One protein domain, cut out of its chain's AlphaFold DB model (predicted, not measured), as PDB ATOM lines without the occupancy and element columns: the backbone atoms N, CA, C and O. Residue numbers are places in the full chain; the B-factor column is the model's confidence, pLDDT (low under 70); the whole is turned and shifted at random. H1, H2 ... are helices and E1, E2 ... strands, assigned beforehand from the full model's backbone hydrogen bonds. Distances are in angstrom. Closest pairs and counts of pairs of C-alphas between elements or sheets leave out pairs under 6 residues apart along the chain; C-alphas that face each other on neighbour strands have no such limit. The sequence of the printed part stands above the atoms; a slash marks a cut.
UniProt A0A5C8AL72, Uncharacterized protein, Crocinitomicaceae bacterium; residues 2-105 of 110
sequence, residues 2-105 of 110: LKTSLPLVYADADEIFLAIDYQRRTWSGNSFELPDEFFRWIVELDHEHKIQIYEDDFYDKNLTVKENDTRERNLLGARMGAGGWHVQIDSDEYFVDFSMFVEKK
ATOM      1  N   LEU A   2     223.036 145.419  92.505       93.44
ATOM      2  CA  LEU A   2     223.658 146.375  93.434       93.44
ATOM      3  C   LEU A   2     223.946 145.838  94.855       93.44
ATOM      4  O   LEU A   2     225.001 146.127  95.410       93.44
ATOM      5  N   LYS A   3     223.062 144.995  95.422       94.62
ATOM      6  CA  LYS A   3     223.276 144.355  96.739       94.62
ATOM      7  C   LYS A   3     224.560 143.529  96.846       94.62
ATOM      8  O   LYS A   3     225.048 143.322  97.951       94.62
ATOM      9  N   THR A   4     225.076 143.039  95.724       93.88
ATOM     10  CA  THR A   4     226.296 142.233  95.657       93.88
ATOM     11  C   THR A   4     227.481 143.006  95.089       93.88
ATOM     12  O   THR A   4     228.604 142.695  95.468       93.88
ATOM     13  N   SER A   5     227.272 144.006  94.226       94.94
ATOM     14  CA  SER A   5     228.366 144.798  93.648       94.94
ATOM     15  C   SER A   5     228.826 145.954  94.535       94.94
ATOM     16  O   SER A   5     230.028 146.152  94.693       94.94
ATOM     17  N   LEU A   6     227.902 146.676  95.172       96.38
ATOM     18  CA  LEU A   6     228.232 147.834  96.005       96.38
ATOM     19  C   LEU A   6     229.144 147.496  97.205       96.38
ATOM     20  O   LEU A   6     230.096 148.239  97.444       96.38
ATOM     21  N   PRO A   7     228.953 146.371  97.929       96.19
ATOM     22  CA  PRO A   7     229.860 145.999  99.015       96.19
ATOM     23  C   PRO A   7     231.316 145.777  98.579       96.19
ATOM     24  O   PRO A   7     232.210 145.925  99.407       96.19
ATOM     25  N   LEU A   8     231.572 145.444  97.305       96.06
ATOM     26  CA  LEU A   8     232.930 145.191  96.799       96.06
ATOM     27  C   LEU A   8     233.788 146.456  96.715       96.06
ATOM     28  O   LEU A   8     235.009 146.352  96.703       96.06
ATOM     29  N   VAL A   9     233.157 147.632  96.646       96.12
ATOM     30  CA  VAL A   9     233.856 148.923  96.555       96.12
ATOM     31  C   VAL A   9     233.756 149.744  97.842       96.12
ATOM     32  O   VAL A   9     234.534 150.671  98.032       96.12
ATOM     33  N   TYR A  10     232.822 149.405  98.738       96.88
ATOM     34  CA  TYR A  10     232.480 150.219  99.910       96.88
ATOM     35  C   TYR A  10     233.665 150.508 100.840       96.88
ATOM     36  O   TYR A  10     233.842 151.637 101.297       96.88
ATOM     37  N   ALA A  11     234.478 149.486 101.119       95.50
ATOM     38  CA  ALA A  11     235.581 149.600 102.069       95.50
ATOM     39  C   ALA A  11     236.631 150.629 101.616       95.50
ATOM     40  O   ALA A  11     237.078 151.437 102.428       95.50
ATOM     41  N   ASP A  12     236.971 150.635 100.323       95.56
ATOM     42  CA  ASP A  12     238.077 151.437  99.782       95.56
ATOM     43  C   ASP A  12     237.629 152.726  99.077       95.56
ATOM     44  O   ASP A  12     238.474 153.531  98.678       95.56
ATOM     45  N   ALA A  13     236.323 152.934  98.885       95.69
ATOM     46  CA  ALA A  13     235.791 154.175  98.333       95.69
ATOM     47  C   ALA A  13     235.742 155.274  99.405       95.69
ATOM     48  O   ALA A  13     235.261 155.051 100.518       95.69
ATOM     49  N   ASP A  14     236.200 156.474  99.045       95.25
ATOM     50  CA  ASP A  14     236.109 157.659  99.907       95.25
ATOM     51  C   ASP A  14     234.666 158.199  99.956       95.25
ATOM     52  O   ASP A  14     234.139 158.498 101.024       95.25
ATOM     53  N   GLU A  15     234.006 158.274  98.795       95.94
ATOM     54  CA  GLU A  15     232.608 158.684  98.630       95.94
ATOM     55  C   GLU A  15     231.939 157.831  97.545       95.94
ATOM     56  O   GLU A  15     232.573 157.437  96.562       95.94
ATOM     57  N   ILE A  16     230.642 157.563  97.700       97.44
ATOM     58  CA  ILE A  16     229.839 156.795  96.748       97.44
ATOM     59  C   ILE A  16     228.584 157.588  96.413       97.44
ATOM     60  O   ILE A  16     227.840 157.989  97.302       97.44
ATOM     61  N   PHE A  17     228.298 157.744  95.123       97.56
ATOM     62  CA  PHE A  17     227.089 158.405  94.648       97.56
ATOM     63  C   PHE A  17     226.195 157.406  93.918       97.56
ATOM     64  O   PHE A  17     226.632 156.746  92.978       97.56
ATOM     65  N   LEU A  18     224.934 157.309  94.337       97.38
ATOM     66  CA  LEU A  18     223.906 156.518  93.665       97.38
ATOM     67  C   LEU A  18     222.935 157.466  92.962       97.38
ATOM     68  O   LEU A  18     222.179 158.175  93.627       97.38
ATOM     69  N   ALA A  19     222.967 157.490  91.629       96.81
ATOM     70  CA  ALA A  19     222.043 158.283  90.827       96.81
ATOM     71  C   ALA A  19     220.668 157.603  90.759       96.81
ATOM     72  O   ALA A  19     220.571 156.410  90.465       96.81
ATOM     73  N   ILE A  20     219.601 158.353  91.032       96.94
ATOM     74  CA  ILE A  20     218.225 157.883  90.854       96.94
ATOM     75  C   ILE A  20     217.390 159.011  90.255       96.94
ATOM     76  O   ILE A  20     217.315 160.091  90.831       96.94
ATOM     77  N   ASP A  21     216.722 158.775  89.125       97.94
ATOM     78  CA  ASP A  21     215.825 159.787  88.554       97.94
ATOM     79  C   ASP A  21     214.739 160.180  89.570       97.94
ATOM     80  O   ASP A  21     214.103 159.320  90.202       97.94
ATOM     81  N   TYR A  22     214.525 161.489  89.727       96.88
ATOM     82  CA  TYR A  22     213.614 162.043  90.735       96.88
ATOM     83  C   TYR A  22     212.146 161.633  90.532       96.88
ATOM     84  O   TYR A  22     211.384 161.593  91.495       96.88
ATOM     85  N   GLN A  23     211.735 161.300  89.300       97.50
ATOM     86  CA  GLN A  23     210.399 160.757  89.006       97.50
ATOM     87  C   GLN A  23     210.424 159.244  88.777       97.50
ATOM     88  O   GLN A  23     209.442 158.687  88.284       97.50
ATOM     89  N   ARG A  24     211.533 158.577  89.116       97.44
ATOM     90  CA  ARG A  24     211.728 157.137  88.924       97.44
ATOM     91  C   ARG A  24     211.508 156.717  87.473       97.44
ATOM     92  O   ARG A  24     210.773 155.771  87.200       97.44
ATOM     93  N   ARG A  25     212.121 157.432  86.528       97.88
ATOM     94  CA  ARG A  25     212.073 157.093  85.100       97.88
ATOM     95  C   ARG A  25     213.379 156.464  84.636       97.88
ATOM     96  O   ARG A  25     214.460 156.896  85.020       97.88
ATOM     97  N   THR A  26     213.275 155.456  83.780       97.12
ATOM     98  CA  THR A  26     214.414 154.932  83.022       97.12
ATOM     99  C   THR A  26     214.851 155.938  81.955       97.12
ATOM    100  O   THR A  26     214.103 156.845  81.587       97.12
ATOM    101  N   TRP A  27     216.005 155.708  81.329       97.31
ATOM    102  CA  TRP A  27     216.454 156.486  80.165       97.31
ATOM    103  C   TRP A  27     215.513 156.414  78.950       97.31
ATOM    104  O   TRP A  27     215.589 157.257  78.055       97.31
ATOM    105  N   SER A  28     214.611 155.424  78.909       97.31
ATOM    106  CA  SER A  28     213.539 155.308  77.910       97.31
ATOM    107  C   SER A  28     212.221 155.968  78.332       97.31
ATOM    108  O   SER A  28     211.253 155.902  77.578       97.31
ATOM    109  N   GLY A  29     212.161 156.587  79.515       97.12
ATOM    110  CA  GLY A  29     210.979 157.274  80.041       97.12
ATOM    111  C   GLY A  29     209.958 156.362  80.719       97.12
ATOM    112  O   GLY A  29     208.875 156.824  81.072       97.12
ATOM    113  N   ASN A  30     210.276 155.078  80.911       98.06
ATOM    114  CA  ASN A  30     209.394 154.161  81.630       98.06
ATOM    115  C   ASN A  30     209.521 154.409  83.130       98.06
ATOM    116  O   ASN A  30     210.635 154.513  83.637       98.06
ATOM    117  N   SER A  31     208.405 154.444  83.848       97.62
ATOM    118  CA  SER A  31     208.443 154.490  85.308       97.62
ATOM    119  C   SER A  31     208.893 153.156  85.903       97.62
ATOM    120  O   SER A  31     208.568 152.085  85.385       97.62
ATOM    121  N   PHE A  32     209.602 153.229  87.020       96.19
ATOM    122  CA  PHE A  32     209.926 152.106  87.888       96.19
ATOM    123  C   PHE A  32     209.621 152.469  89.343       96.19
ATOM    124  O   PHE A  32     209.374 153.623  89.679       96.19
ATOM    125  N   GLU A  33     209.642 151.473  90.219       96.12
ATOM    126  CA  GLU A  33     209.479 151.666  91.656       96.12
ATOM    127  C   GLU A  33     210.707 151.122  92.379       96.12
ATOM    128  O   GLU A  33     211.277 150.100  91.987       96.12
ATOM    129  N   LEU A  34     211.114 151.811  93.443       94.62
ATOM    130  CA  LEU A  34     212.111 151.316  94.384       94.62
ATOM    131  C   LEU A  34     211.402 151.037  95.706       94.62
ATOM    132  O   LEU A  34     210.821 151.965  96.274       94.62
ATOM    133  N   PRO A  35     211.422 149.791  96.199       95.81
ATOM    134  CA  PRO A  35     210.743 149.456  97.440       95.81
ATOM    135  C   PRO A  35     211.501 150.035  98.643       95.81
ATOM    136  O   PRO A  35     212.725 150.128  98.618       95.81
ATOM    137  N   ASP A  36     210.808 150.354  99.739       96.38
ATOM    138  CA  ASP A  36     211.423 150.908 100.963       96.38
ATOM    139  C   ASP A  36     212.587 150.061 101.505       96.38
ATOM    140  O   ASP A  36     213.533 150.580 102.097       96.38
ATOM    141  N   GLU A  37     212.533 148.743 101.297       97.44
ATOM    142  CA  GLU A  37     213.601 147.810 101.668       97.44
ATOM    143  C   GLU A  37     214.939 148.118 100.981       97.44
ATOM    144  O   GLU A  37     215.990 147.804 101.534       97.44
ATOM    145  N   PHE A  38     214.916 148.744  99.800       95.69
ATOM    146  CA  PHE A  38     216.115 149.204  99.109       95.69
ATOM    147  C   PHE A  38     216.823 150.277  99.936       95.69
ATOM    148  O   PHE A  38     218.005 150.142 100.239       95.69
ATOM    149  N   PHE A  39     216.085 151.302 100.365       96.00
ATOM    150  CA  PHE A  39     216.640 152.408 101.141       96.00
ATOM    151  C   PHE A  39     217.055 151.970 102.547       96.00
ATOM    152  O   PHE A  39     218.100 152.395 103.032       96.00
ATOM    153  N   ARG A  40     216.292 151.069 103.183       97.56
ATOM    154  CA  ARG A  40     216.695 150.468 104.468       97.56
ATOM    155  C   ARG A  40     218.016 149.720 104.341       97.56
ATOM    156  O   ARG A  40     218.905 149.929 105.154       97.56
ATOM    157  N   TRP A  41     218.166 148.917 103.290       97.44
ATOM    158  CA  TRP A  41     219.408 148.200 103.026       97.44
ATOM    159  C   TRP A  41     220.598 149.149 102.791       97.44
ATOM    160  O   TRP A  41     221.686 148.877 103.291       97.44
ATOM    161  N   ILE A  42     220.406 150.270 102.084       97.50
ATOM    162  CA  ILE A  42     221.462 151.285 101.922       97.50
ATOM    163  C   ILE A  42     221.897 151.845 103.280       97.50
ATOM    164  O   ILE A  42     223.091 151.908 103.548       97.50
ATOM    165  N   VAL A  43     220.946 152.189 104.155       97.06
ATOM    166  CA  VAL A  43     221.245 152.695 105.508       97.06
ATOM    167  C   VAL A  43     221.967 151.648 106.361       97.06
ATOM    168  O   VAL A  43     222.874 151.993 107.111       97.06
ATOM    169  N   GLU A  44     221.589 150.374 106.250       97.50
ATOM    170  CA  GLU A  44     222.253 149.270 106.958       97.50
ATOM    171  C   GLU A  44     223.689 149.034 106.468       97.50
ATOM    172  O   GLU A  44     224.563 148.704 107.269       97.50
ATOM    173  N   LEU A  45     223.938 149.195 105.165       97.38
ATOM    174  CA  LEU A  45     225.273 149.082 104.582       97.38
ATOM    175  C   LEU A  45     226.162 150.277 104.958       97.38
ATOM    176  O   LEU A  45     227.348 150.087 105.236       97.38
ATOM    177  N   ASP A  46     225.603 151.492 104.964       98.00
ATOM    178  CA  ASP A  46     226.355 152.746 105.038       98.00
ATOM    179  C   ASP A  46     226.788 153.174 106.453       98.00
ATOM    180  O   ASP A  46     226.487 154.267 106.935       98.00
ATOM    181  N   HIS A  47     227.518 152.300 107.136       96.50
ATOM    182  CA  HIS A  47     227.992 152.517 108.502       96.50
ATOM    183  C   HIS A  47     229.063 153.618 108.643       96.50
ATOM    184  O   HIS A  47     229.261 154.126 109.745       96.50
ATOM    185  N   GLU A  48     229.737 153.997 107.554       97.88
ATOM    186  CA  GLU A  48     230.723 155.087 107.503       97.88
ATOM    187  C   GLU A  48     230.172 156.387 106.886       97.88
ATOM    188  O   GLU A  48     230.916 157.357 106.761       97.88
ATOM    189  N   HIS A  49     228.883 156.438 106.524       97.75
ATOM    190  CA  HIS A  49     228.238 157.612 105.912       97.75
ATOM    191  C   HIS A  49     228.886 158.078 104.592       97.75
ATOM    192  O   HIS A  49     229.010 159.278 104.333       97.75
ATOM    193  N   LYS A  50     229.306 157.123 103.758       97.12
ATOM    194  CA  LYS A  50     229.961 157.334 102.457       97.12
ATOM    195  C   LYS A  50     228.968 157.431 101.297       97.12
ATOM    196  O   LYS A  50     229.338 157.931 100.234       97.12
ATOM    197  N   ILE A  51     227.738 156.927 101.451       97.94
ATOM    198  CA  ILE A  51     226.766 156.811 100.355       97.94
ATOM    199  C   ILE A  51     225.868 158.048 100.290       97.94
ATOM    200  O   ILE A  51     225.115 158.366 101.208       97.94
ATOM    201  N   GLN A  52     225.878 158.708  99.136       97.38
ATOM    202  CA  GLN A  52     225.007 159.825  98.796       97.38
ATOM    203  C   GLN A  52     224.032 159.400  97.696       97.38
ATOM    204  O   GLN A  52     224.436 159.033  96.593       97.38
ATOM    205  N   ILE A  53     222.733 159.487  97.972       97.06
ATOM    206  CA  ILE A  53     221.713 159.355  96.928       97.06
ATOM    207  C   ILE A  53     221.607 160.700  96.212       97.06
ATOM    208  O   ILE A  53     221.320 161.723  96.833       97.06
ATOM    209  N   TYR A  54     221.858 160.698  94.906       97.62
ATOM    210  CA  TYR A  54     221.726 161.868  94.052       97.62
ATOM    211  C   TYR A  54     220.471 161.732  93.191       97.62
ATOM    212  O   TYR A  54     220.414 160.909  92.277       97.62
ATOM    213  N   GLU A  55     219.469 162.551  93.501       97.56
ATOM    214  CA  GLU A  55     218.231 162.638  92.730       97.56
ATOM    215  C   GLU A  55     218.226 163.896  91.859       97.56
ATOM    216  O   GLU A  55     218.417 165.002  92.367       97.56
ATOM    217  N   ASP A  56     218.000 163.725  90.556       98.00
ATOM    218  CA  ASP A  56     217.882 164.819  89.583       98.00
ATOM    219  C   ASP A  56     217.040 164.390  88.366       98.00
ATOM    220  O   ASP A  56     216.604 163.237  88.268       98.00
ATOM    221  N   ASP A  57     216.799 165.324  87.443       97.56
ATOM    222  CA  ASP A  57     216.140 165.097  86.156       97.56
ATOM    223  C   ASP A  57     217.125 164.556  85.105       97.56
ATOM    224  O   ASP A  57     217.743 165.297  84.317       97.56
ATOM    225  N   PHE A  58     217.272 163.229  85.111       97.56
ATOM    226  CA  PHE A  58     218.160 162.499  84.207       97.56
ATOM    227  C   PHE A  58     217.498 162.147  82.867       97.56
ATOM    228  O   PHE A  58     218.203 161.865  81.899       97.56
ATOM    229  N   TYR A  59     216.167 162.210  82.776       98.25
ATOM    230  CA  TYR A  59     215.411 161.880  81.568       98.25
ATOM    231  C   TYR A  59     214.875 163.119  80.838       98.25
ATOM    232  O   TYR A  59     213.969 163.803  81.311       98.25
ATOM    233  N   ASP A  60     215.340 163.334  79.607       98.00
ATOM    234  CA  ASP A  60     214.732 164.258  78.649       98.00
ATOM    235  C   ASP A  60     214.082 163.474  77.498       98.00
ATOM    236  O   ASP A  60     214.725 162.684  76.802       98.00
ATOM    237  N   LYS A  61     212.788 163.719  77.262       97.50
ATOM    238  CA  LYS A  61     212.010 163.083  76.185       97.50
ATOM    239  C   LYS A  61     212.489 163.434  74.772       97.50
ATOM    240  O   LYS A  61     212.087 162.769  73.821       97.50
ATOM    241  N   ASN A  62     213.263 164.509  74.622       98.31
ATOM    242  CA  ASN A  62     213.825 164.936  73.340       98.31
ATOM    243  C   ASN A  62     215.175 164.267  73.046       98.31
ATOM    244  O   ASN A  62     215.704 164.441  71.950       98.31
ATOM    245  N   LEU A  63     215.726 163.523  74.010       98.38
ATOM    246  CA  LEU A  63     216.966 162.775  73.881       98.38
ATOM    247  C   LEU A  63     216.682 161.292  73.634       98.38
ATOM    248  O   LEU A  63     215.679 160.725  74.075       98.38
ATOM    249  N   THR A  64     217.593 160.641  72.925       98.44
ATOM    250  CA  THR A  64     217.618 159.184  72.814       98.44
ATOM    251  C   THR A  64     218.003 158.542  74.149       98.44
ATOM    252  O   THR A  64     218.600 159.171  75.020       98.44
ATOM    253  N   VAL A  65     217.730 157.241  74.295       97.75
ATOM    254  CA  VAL A  65     218.109 156.457  75.488       97.75
ATOM    255  C   VAL A  65     219.600 156.610  75.817       97.75
ATOM    256  O   VAL A  65     219.961 156.829  76.967       97.75
ATOM    257  N   LYS A  66     220.465 156.550  74.798       97.88
ATOM    258  CA  LYS A  66     221.917 156.687  74.968       97.88
ATOM    259  C   LYS A  66     222.329 158.101  75.385       97.88
ATOM    260  O   LYS A  66     223.267 158.269  76.157       97.88
ATOM    261  N   GLU A  67     221.652 159.119  74.864       98.50
ATOM    262  CA  GLU A  67     221.907 160.508  75.254       98.50
ATOM    263  C   GLU A  67     221.448 160.783  76.689       98.50
ATOM    264  O   GLU A  67     222.143 161.505  77.396       98.50
ATOM    265  N   ASN A  68     220.351 160.169  77.146       98.38
ATOM    266  CA  ASN A  68     219.928 160.228  78.549       98.38
ATOM    267  C   ASN A  68     220.915 159.512  79.487       98.38
ATOM    268  O   ASN A  68     221.275 160.087  80.509       98.38
ATOM    269  N   ASP A  69     221.436 158.336  79.116       97.38
ATOM    270  CA  ASP A  69     222.536 157.683  79.858       97.38
ATOM    271  C   ASP A  69     223.768 158.605  79.945       97.38
ATOM    272  O   ASP A  69     224.283 158.888  81.025       97.38
ATOM    273  N   THR A  70     224.194 159.183  78.817       97.75
ATOM    274  CA  THR A  70     225.329 160.123  78.797       97.75
ATOM    275  C   THR A  70     225.054 161.370  79.644       97.75
ATOM    276  O   THR A  70     225.945 161.877  80.329       97.75
ATOM    277  N   ARG A  71     223.823 161.886  79.607       97.81
ATOM    278  CA  ARG A  71     223.382 163.026  80.413       97.81
ATOM    279  C   ARG A  71     223.474 162.714  81.905       97.81
ATOM    280  O   ARG A  71     224.046 163.524  82.631       97.81
ATOM    281  N   GLU A  72     222.958 161.569  82.346       98.06
ATOM    282  CA  GLU A  72     223.043 161.111  83.737       98.06
ATOM    283  C   GLU A  72     224.498 161.040  84.205       98.06
ATOM    284  O   GLU A  72     224.855 161.662  85.205       98.06
ATOM    285  N   ARG A  73     225.368 160.381  83.431       96.81
ATOM    286  CA  ARG A  73     226.801 160.244  83.749       96.81
ATOM    287  C   ARG A  73     227.522 161.580  83.875       96.81
ATOM    288  O   ARG A  73     228.376 161.748  84.749       96.81
ATOM    289  N   ASN A  74     227.180 162.542  83.020       96.94
ATOM    290  CA  ASN A  74     227.747 163.888  83.072       96.94
ATOM    291  C   ASN A  74     227.263 164.668  84.301       96.94
ATOM    292  O   ASN A  74     228.067 165.336  84.950       96.94
ATOM    293  N   LEU A  75     225.972 164.576  84.639       97.12
ATOM    294  CA  LEU A  75     225.409 165.202  85.839       97.12
ATOM    295  C   LEU A  75     226.005 164.592  87.112       97.12
ATOM    296  O   LEU A  75     226.428 165.326  88.003       97.12
ATOM    297  N   LEU A  76     226.128 163.265  87.163       96.44
ATOM    298  CA  LEU A  76     226.777 162.550  88.258       96.44
ATOM    299  C   LEU A  76     228.244 162.976  88.404       96.44
ATOM    300  O   LEU A  76     228.675 163.342  89.494       96.44
ATOM    301  N   GLY A  77     228.993 163.020  87.299       95.00
ATOM    302  CA  GLY A  77     230.379 163.490  87.295       95.00
ATOM    303  C   GLY A  77     230.519 164.936  87.781       95.00
ATOM    304  O   GLY A  77     231.425 165.235  88.554       95.00
ATOM    305  N   ALA A  78     229.596 165.823  87.394       95.38
ATOM    306  CA  ALA A  78     229.561 167.196  87.893       95.38
ATOM    307  C   ALA A  78     229.225 167.261  89.394       95.38
ATOM    308  O   ALA A  78     229.813 168.068  90.115       95.38
ATOM    309  N   ARG A  79     228.323 166.396  89.881       95.06
ATOM    310  CA  ARG A  79     227.934 166.311  91.296       95.06
ATOM    311  C   ARG A  79     229.076 165.846  92.202       95.06
ATOM    312  O   ARG A  79     229.141 166.320  93.339       95.06
ATOM    313  N   MET A  80     229.950 164.971  91.698       93.31
ATOM    314  CA  MET A  80     231.168 164.509  92.383       93.31
ATOM    315  C   MET A  80     232.229 165.617  92.519       93.31
ATOM    316  O   MET A  80     233.102 165.538  93.376       93.31
ATOM    317  N   GLY A  81     232.136 166.684  91.721       91.94
ATOM    318  CA  GLY A  81     233.013 167.847  91.818       91.94
ATOM    319  C   GLY A  81     234.272 167.742  90.958       91.94
ATOM    320  O   GLY A  81     234.288 167.090  89.918       91.94
ATOM    321  N   ALA A  82     235.322 168.464  91.347       89.00
ATOM    322  CA  ALA A  82     236.577 168.520  90.603       89.00
ATOM    323  C   ALA A  82     237.719 167.881  91.402       89.00
ATOM    324  O   ALA A  82     237.842 168.108  92.605       89.00
ATOM    325  N   GLY A  83     238.611 167.180  90.698       85.75
ATOM    326  CA  GLY A  83     239.761 166.499  91.293       85.75
ATOM    327  C   GLY A  83     239.469 165.044  91.654       85.75
ATOM    328  O   GLY A  83     238.379 164.545  91.422       85.75
ATOM    329  N   GLY A  84     240.477 164.353  92.189       86.31
ATOM    330  CA  GLY A  84     240.361 162.934  92.522       86.31
ATOM    331  C   GLY A  84     240.245 162.015  91.301       86.31
ATOM    332  O   GLY A  84     240.445 162.422  90.155       86.31
ATOM    333  N   TRP A  85     239.970 160.742  91.575       89.69
ATOM    334  CA  TRP A  85     239.633 159.745  90.564       89.69
ATOM    335  C   TRP A  85     238.143 159.459  90.654       89.69
ATOM    336  O   TRP A  85     237.662 159.023  91.696       89.69
ATOM    337  N   HIS A  86     237.419 159.694  89.563       92.12
ATOM    338  CA  HIS A  86     236.005 159.359  89.468       92.12
ATOM    339  C   HIS A  86     235.857 158.075  88.667       92.12
ATOM    340  O   HIS A  86     236.255 158.009  87.503       92.12
ATOM    341  N   VAL A  87     235.282 157.058  89.299       93.69
ATOM    342  CA  VAL A  87     234.981 155.775  88.672       93.69
ATOM    343  C   VAL A  87     233.466 155.641  88.634       93.69
ATOM    344  O   VAL A  87     232.819 155.668  89.676       93.69
ATOM    345  N   GLN A  88     232.903 155.528  87.433       93.94
ATOM    346  CA  GLN A  88     231.481 155.251  87.237       93.94
ATOM    347  C   GLN A  88     231.326 153.792  86.814       93.94
ATOM    348  O   GLN A  88     232.051 153.335  85.932       93.94
ATOM    349  N   ILE A  89     230.422 153.073  87.476       93.56
ATOM    350  CA  ILE A  89     230.205 151.629  87.324       93.56
ATOM    351  C   ILE A  89     228.701 151.416  87.216       93.56
ATOM    352  O   ILE A  89     227.945 152.021  87.983       93.56
ATOM    353  N   ASP A  90     228.269 150.557  86.303       93.25
ATOM    354  CA  ASP A  90     226.848 150.258  86.172       93.25
ATOM    355  C   ASP A  90     226.379 149.387  87.351       93.25
ATOM    356  O   ASP A  90     227.114 148.563  87.894       93.25
ATOM    357  N   SER A  91     225.136 149.583  87.808       89.69
ATOM    358  CA  SER A  91     224.624 148.933  89.034       89.69
ATOM    359  C   SER A  91     224.532 147.396  88.954       89.69
ATOM    360  O   SER A  91     224.314 146.715  89.968       89.69
ATOM    361  N   ASP A  92     224.662 146.850  87.748       90.31
ATOM    362  CA  ASP A  92     224.702 145.435  87.404       90.31
ATOM    363  C   ASP A  92     226.110 144.903  87.083       90.31
ATOM    364  O   ASP A  92     226.263 143.707  86.826       90.31
ATOM    365  N   GLU A  93     227.146 145.732  87.212       94.19
ATOM    366  CA  GLU A  93     228.549 145.343  87.072       94.19
ATOM    367  C   GLU A  93     229.245 145.148  88.427       94.19
ATOM    368  O   GLU A  93     228.843 145.685  89.460       94.19
ATOM    369  N   TYR A  94     230.323 144.359  88.422       94.62
ATOM    370  CA  TYR A  94     231.158 144.087  89.594       94.62
ATOM    371  C   TYR A  94     232.562 144.645  89.375       94.62
ATOM    372  O   TYR A  94     233.240 144.245  88.427       94.62
ATOM    373  N   PHE A  95     233.045 145.490  90.288       94.62
ATOM    374  CA  PHE A  95     234.449 145.898  90.303       94.62
ATOM    375  C   PHE A  95     235.259 144.908  91.146       94.62
ATOM    376  O   PHE A  95     235.334 145.011  92.369       94.62
ATOM    377  N   VAL A  96     235.841 143.910  90.484       92.81
ATOM    378  CA  VAL A  96     236.679 142.897  91.138       92.81
ATOM    379  C   VAL A  96     238.018 143.514  91.549       92.81
ATOM    380  O   VAL A  96     238.630 144.238  90.767       92.81
ATOM    381  N   ASP A  97     238.467 143.213  92.769       92.81
ATOM    382  CA  ASP A  97     239.728 143.694  93.352       92.81
ATOM    383  C   ASP A  97     239.872 145.227  93.347       92.81
ATOM    384  O   ASP A  97     240.933 145.778  93.033       92.81
ATOM    385  N   PHE A  98     238.800 145.935  93.720       93.31
ATOM    386  CA  PHE A  98     238.799 147.396  93.818       93.31
ATOM    387  C   PHE A  98     239.894 147.930  94.761       93.31
ATOM    388  O   PHE A  98     240.572 148.901  94.423       93.31
ATOM    389  N   SER A  99     240.170 147.235  95.869       92.44
ATOM    390  CA  SER A  99     241.279 147.554  96.780       92.44
ATOM    391  C   SER A  99     242.627 147.640  96.058       92.44
ATOM    392  O   SER A  99     243.358 148.619  96.208       92.44
ATOM    393  N   MET A 100     242.938 146.676  95.184       92.38
ATOM    394  CA  MET A 100     244.176 146.678  94.401       92.38
ATOM    395  C   MET A 100     244.243 147.884  93.451       92.38
ATOM    396  O   MET A 100     245.324 148.441  93.238       92.38
ATOM    397  N   PHE A 101     243.112 148.281  92.858       89.94
ATOM    398  CA  PHE A 101     243.037 149.472  92.011       89.94
ATOM    399  C   PHE A 101     243.358 150.743  92.814       89.94
ATOM    400  O   PHE A 101     244.180 151.551  92.374       89.94
ATOM    401  N   VAL A 102     242.791 150.878  94.015       89.44
ATOM    402  CA  VAL A 102     243.013 152.026  94.910       89.44
ATOM    403  C   VAL A 102     244.435 152.046  95.487       89.44
ATOM    404  O   VAL A 102     245.030 153.116  95.611       89.44
ATOM    405  N   GLU A 103     245.029 150.897  95.812       87.00
ATOM    406  CA  GLU A 103     246.399 150.817  96.341       87.00
ATOM    407  C   GLU A 103     247.456 151.204  95.298       87.00
ATOM    408  O   GLU A 103     248.454 151.860  95.614       87.00
ATOM    409  N   LYS A 104     247.237 150.861  94.024       72.19
ATOM    410  CA  LYS A 104     248.178 151.137  92.927       72.19
ATOM    411  C   LYS A 104     248.102 152.577  92.401       72.19
ATOM    412  O   LYS A 104     248.415 152.807  91.235       72.19
ATOM    413  N   LYS A 105     247.807 153.558  93.270       59.28
ATOM    414  CA  LYS A 105     247.735 155.028  93.044       59.28
ATOM    415  C   LYS A 105     248.919 155.672  92.284       59.28
ATOM    416  O   LYS A 105     248.887 156.868  92.007       59.28
TER     417      LYS A 105
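AT A GLANCE: This is residues 2 to 105 of the 110 residues of an uncharacterized protein of Crocinitomicaceae bacterium (UniProt A0A5C8AL72). A short ribbon of two parallel strands, E1 and E2, runs through the middle, with the long helix H4 packed over one of its faces and H3 over the other, more loosely. The short helices H1 and H2 lead into E1, and H5 packs on H2 at one end of the longest axis, while the link of residues 22 to 35 loops round by the other end. The printed part has 104 residues, with five named helices and two named strands in the order H1, H2, E1, H3, E2, H4, H5. The class is mixed, helices and strands, with 52 residues in named elements. It is compact, with a radius of gyration of the C-alphas of 14.5 A, and spans 42 by 31 by 22 A.

IN THESE COORDINATES: H1 is residues 2 to 5, beginning at C-alpha 2 (223.658, 146.375, 93.434), and H2 is residues 7 to 10; each is 5.0 A long. E1, residues 16 to 21, is 16.5 A long and begins at C-alpha 16 (229.839, 156.795, 96.748). H3, residues 36 to 45, measures 14.4 A. E2, residues 51 to 56, measures 16.1 A. H4, residues 65 to 80, is the longest helix at 22.8 A. H5, residues 98 to 103, measures 8.7 A and ends at C-alpha 103 (246.399, 150.817, 96.341).

HOW THE PARTS SIT: E1 and E2 are parallel neighbours, with 27 degrees between their directions. N 18 and O 52 are 2.9 A apart and N 54 and O 18 are 2.8 A apart, both within hydrogen-bond range. E1, H3 and E2 form a strand-helix-strand unit, two parallel neighbour strands with a helix between, and its crossover is right-handed. The closest C-alphas of H4 and E1 are those of Ala 19 and Leu 76, 6.9 A apart. Those of H3 and E2 are Ile 42 and Ile 51, 7.8 A apart. H3 and H4 are apart. H1 and H3 are near each other, with 5 pairs of C-alphas within 10 A. H1 and H2 meet only through their link. H2 and H5 only just touch, with 3 pairs of C-alphas within 8 A, the closest being those of Val 9 and Phe 98 at 5.9 A. In H3, H4 and H5 every O i to N i+4 pair is within hydrogen-bond range; H1 and H2 are too short for such a pair.

THE WHOLE: The two C-alphas farthest apart are those of Asn 62 and Glu 103, at 42.3 A. The printed part has no cut. The links from E1 to H3, 14 residues, and from H4 to H5, 17 residues, are long. The mean pLDDT of the printed part is 95.1, and residue 105 alone is under 70.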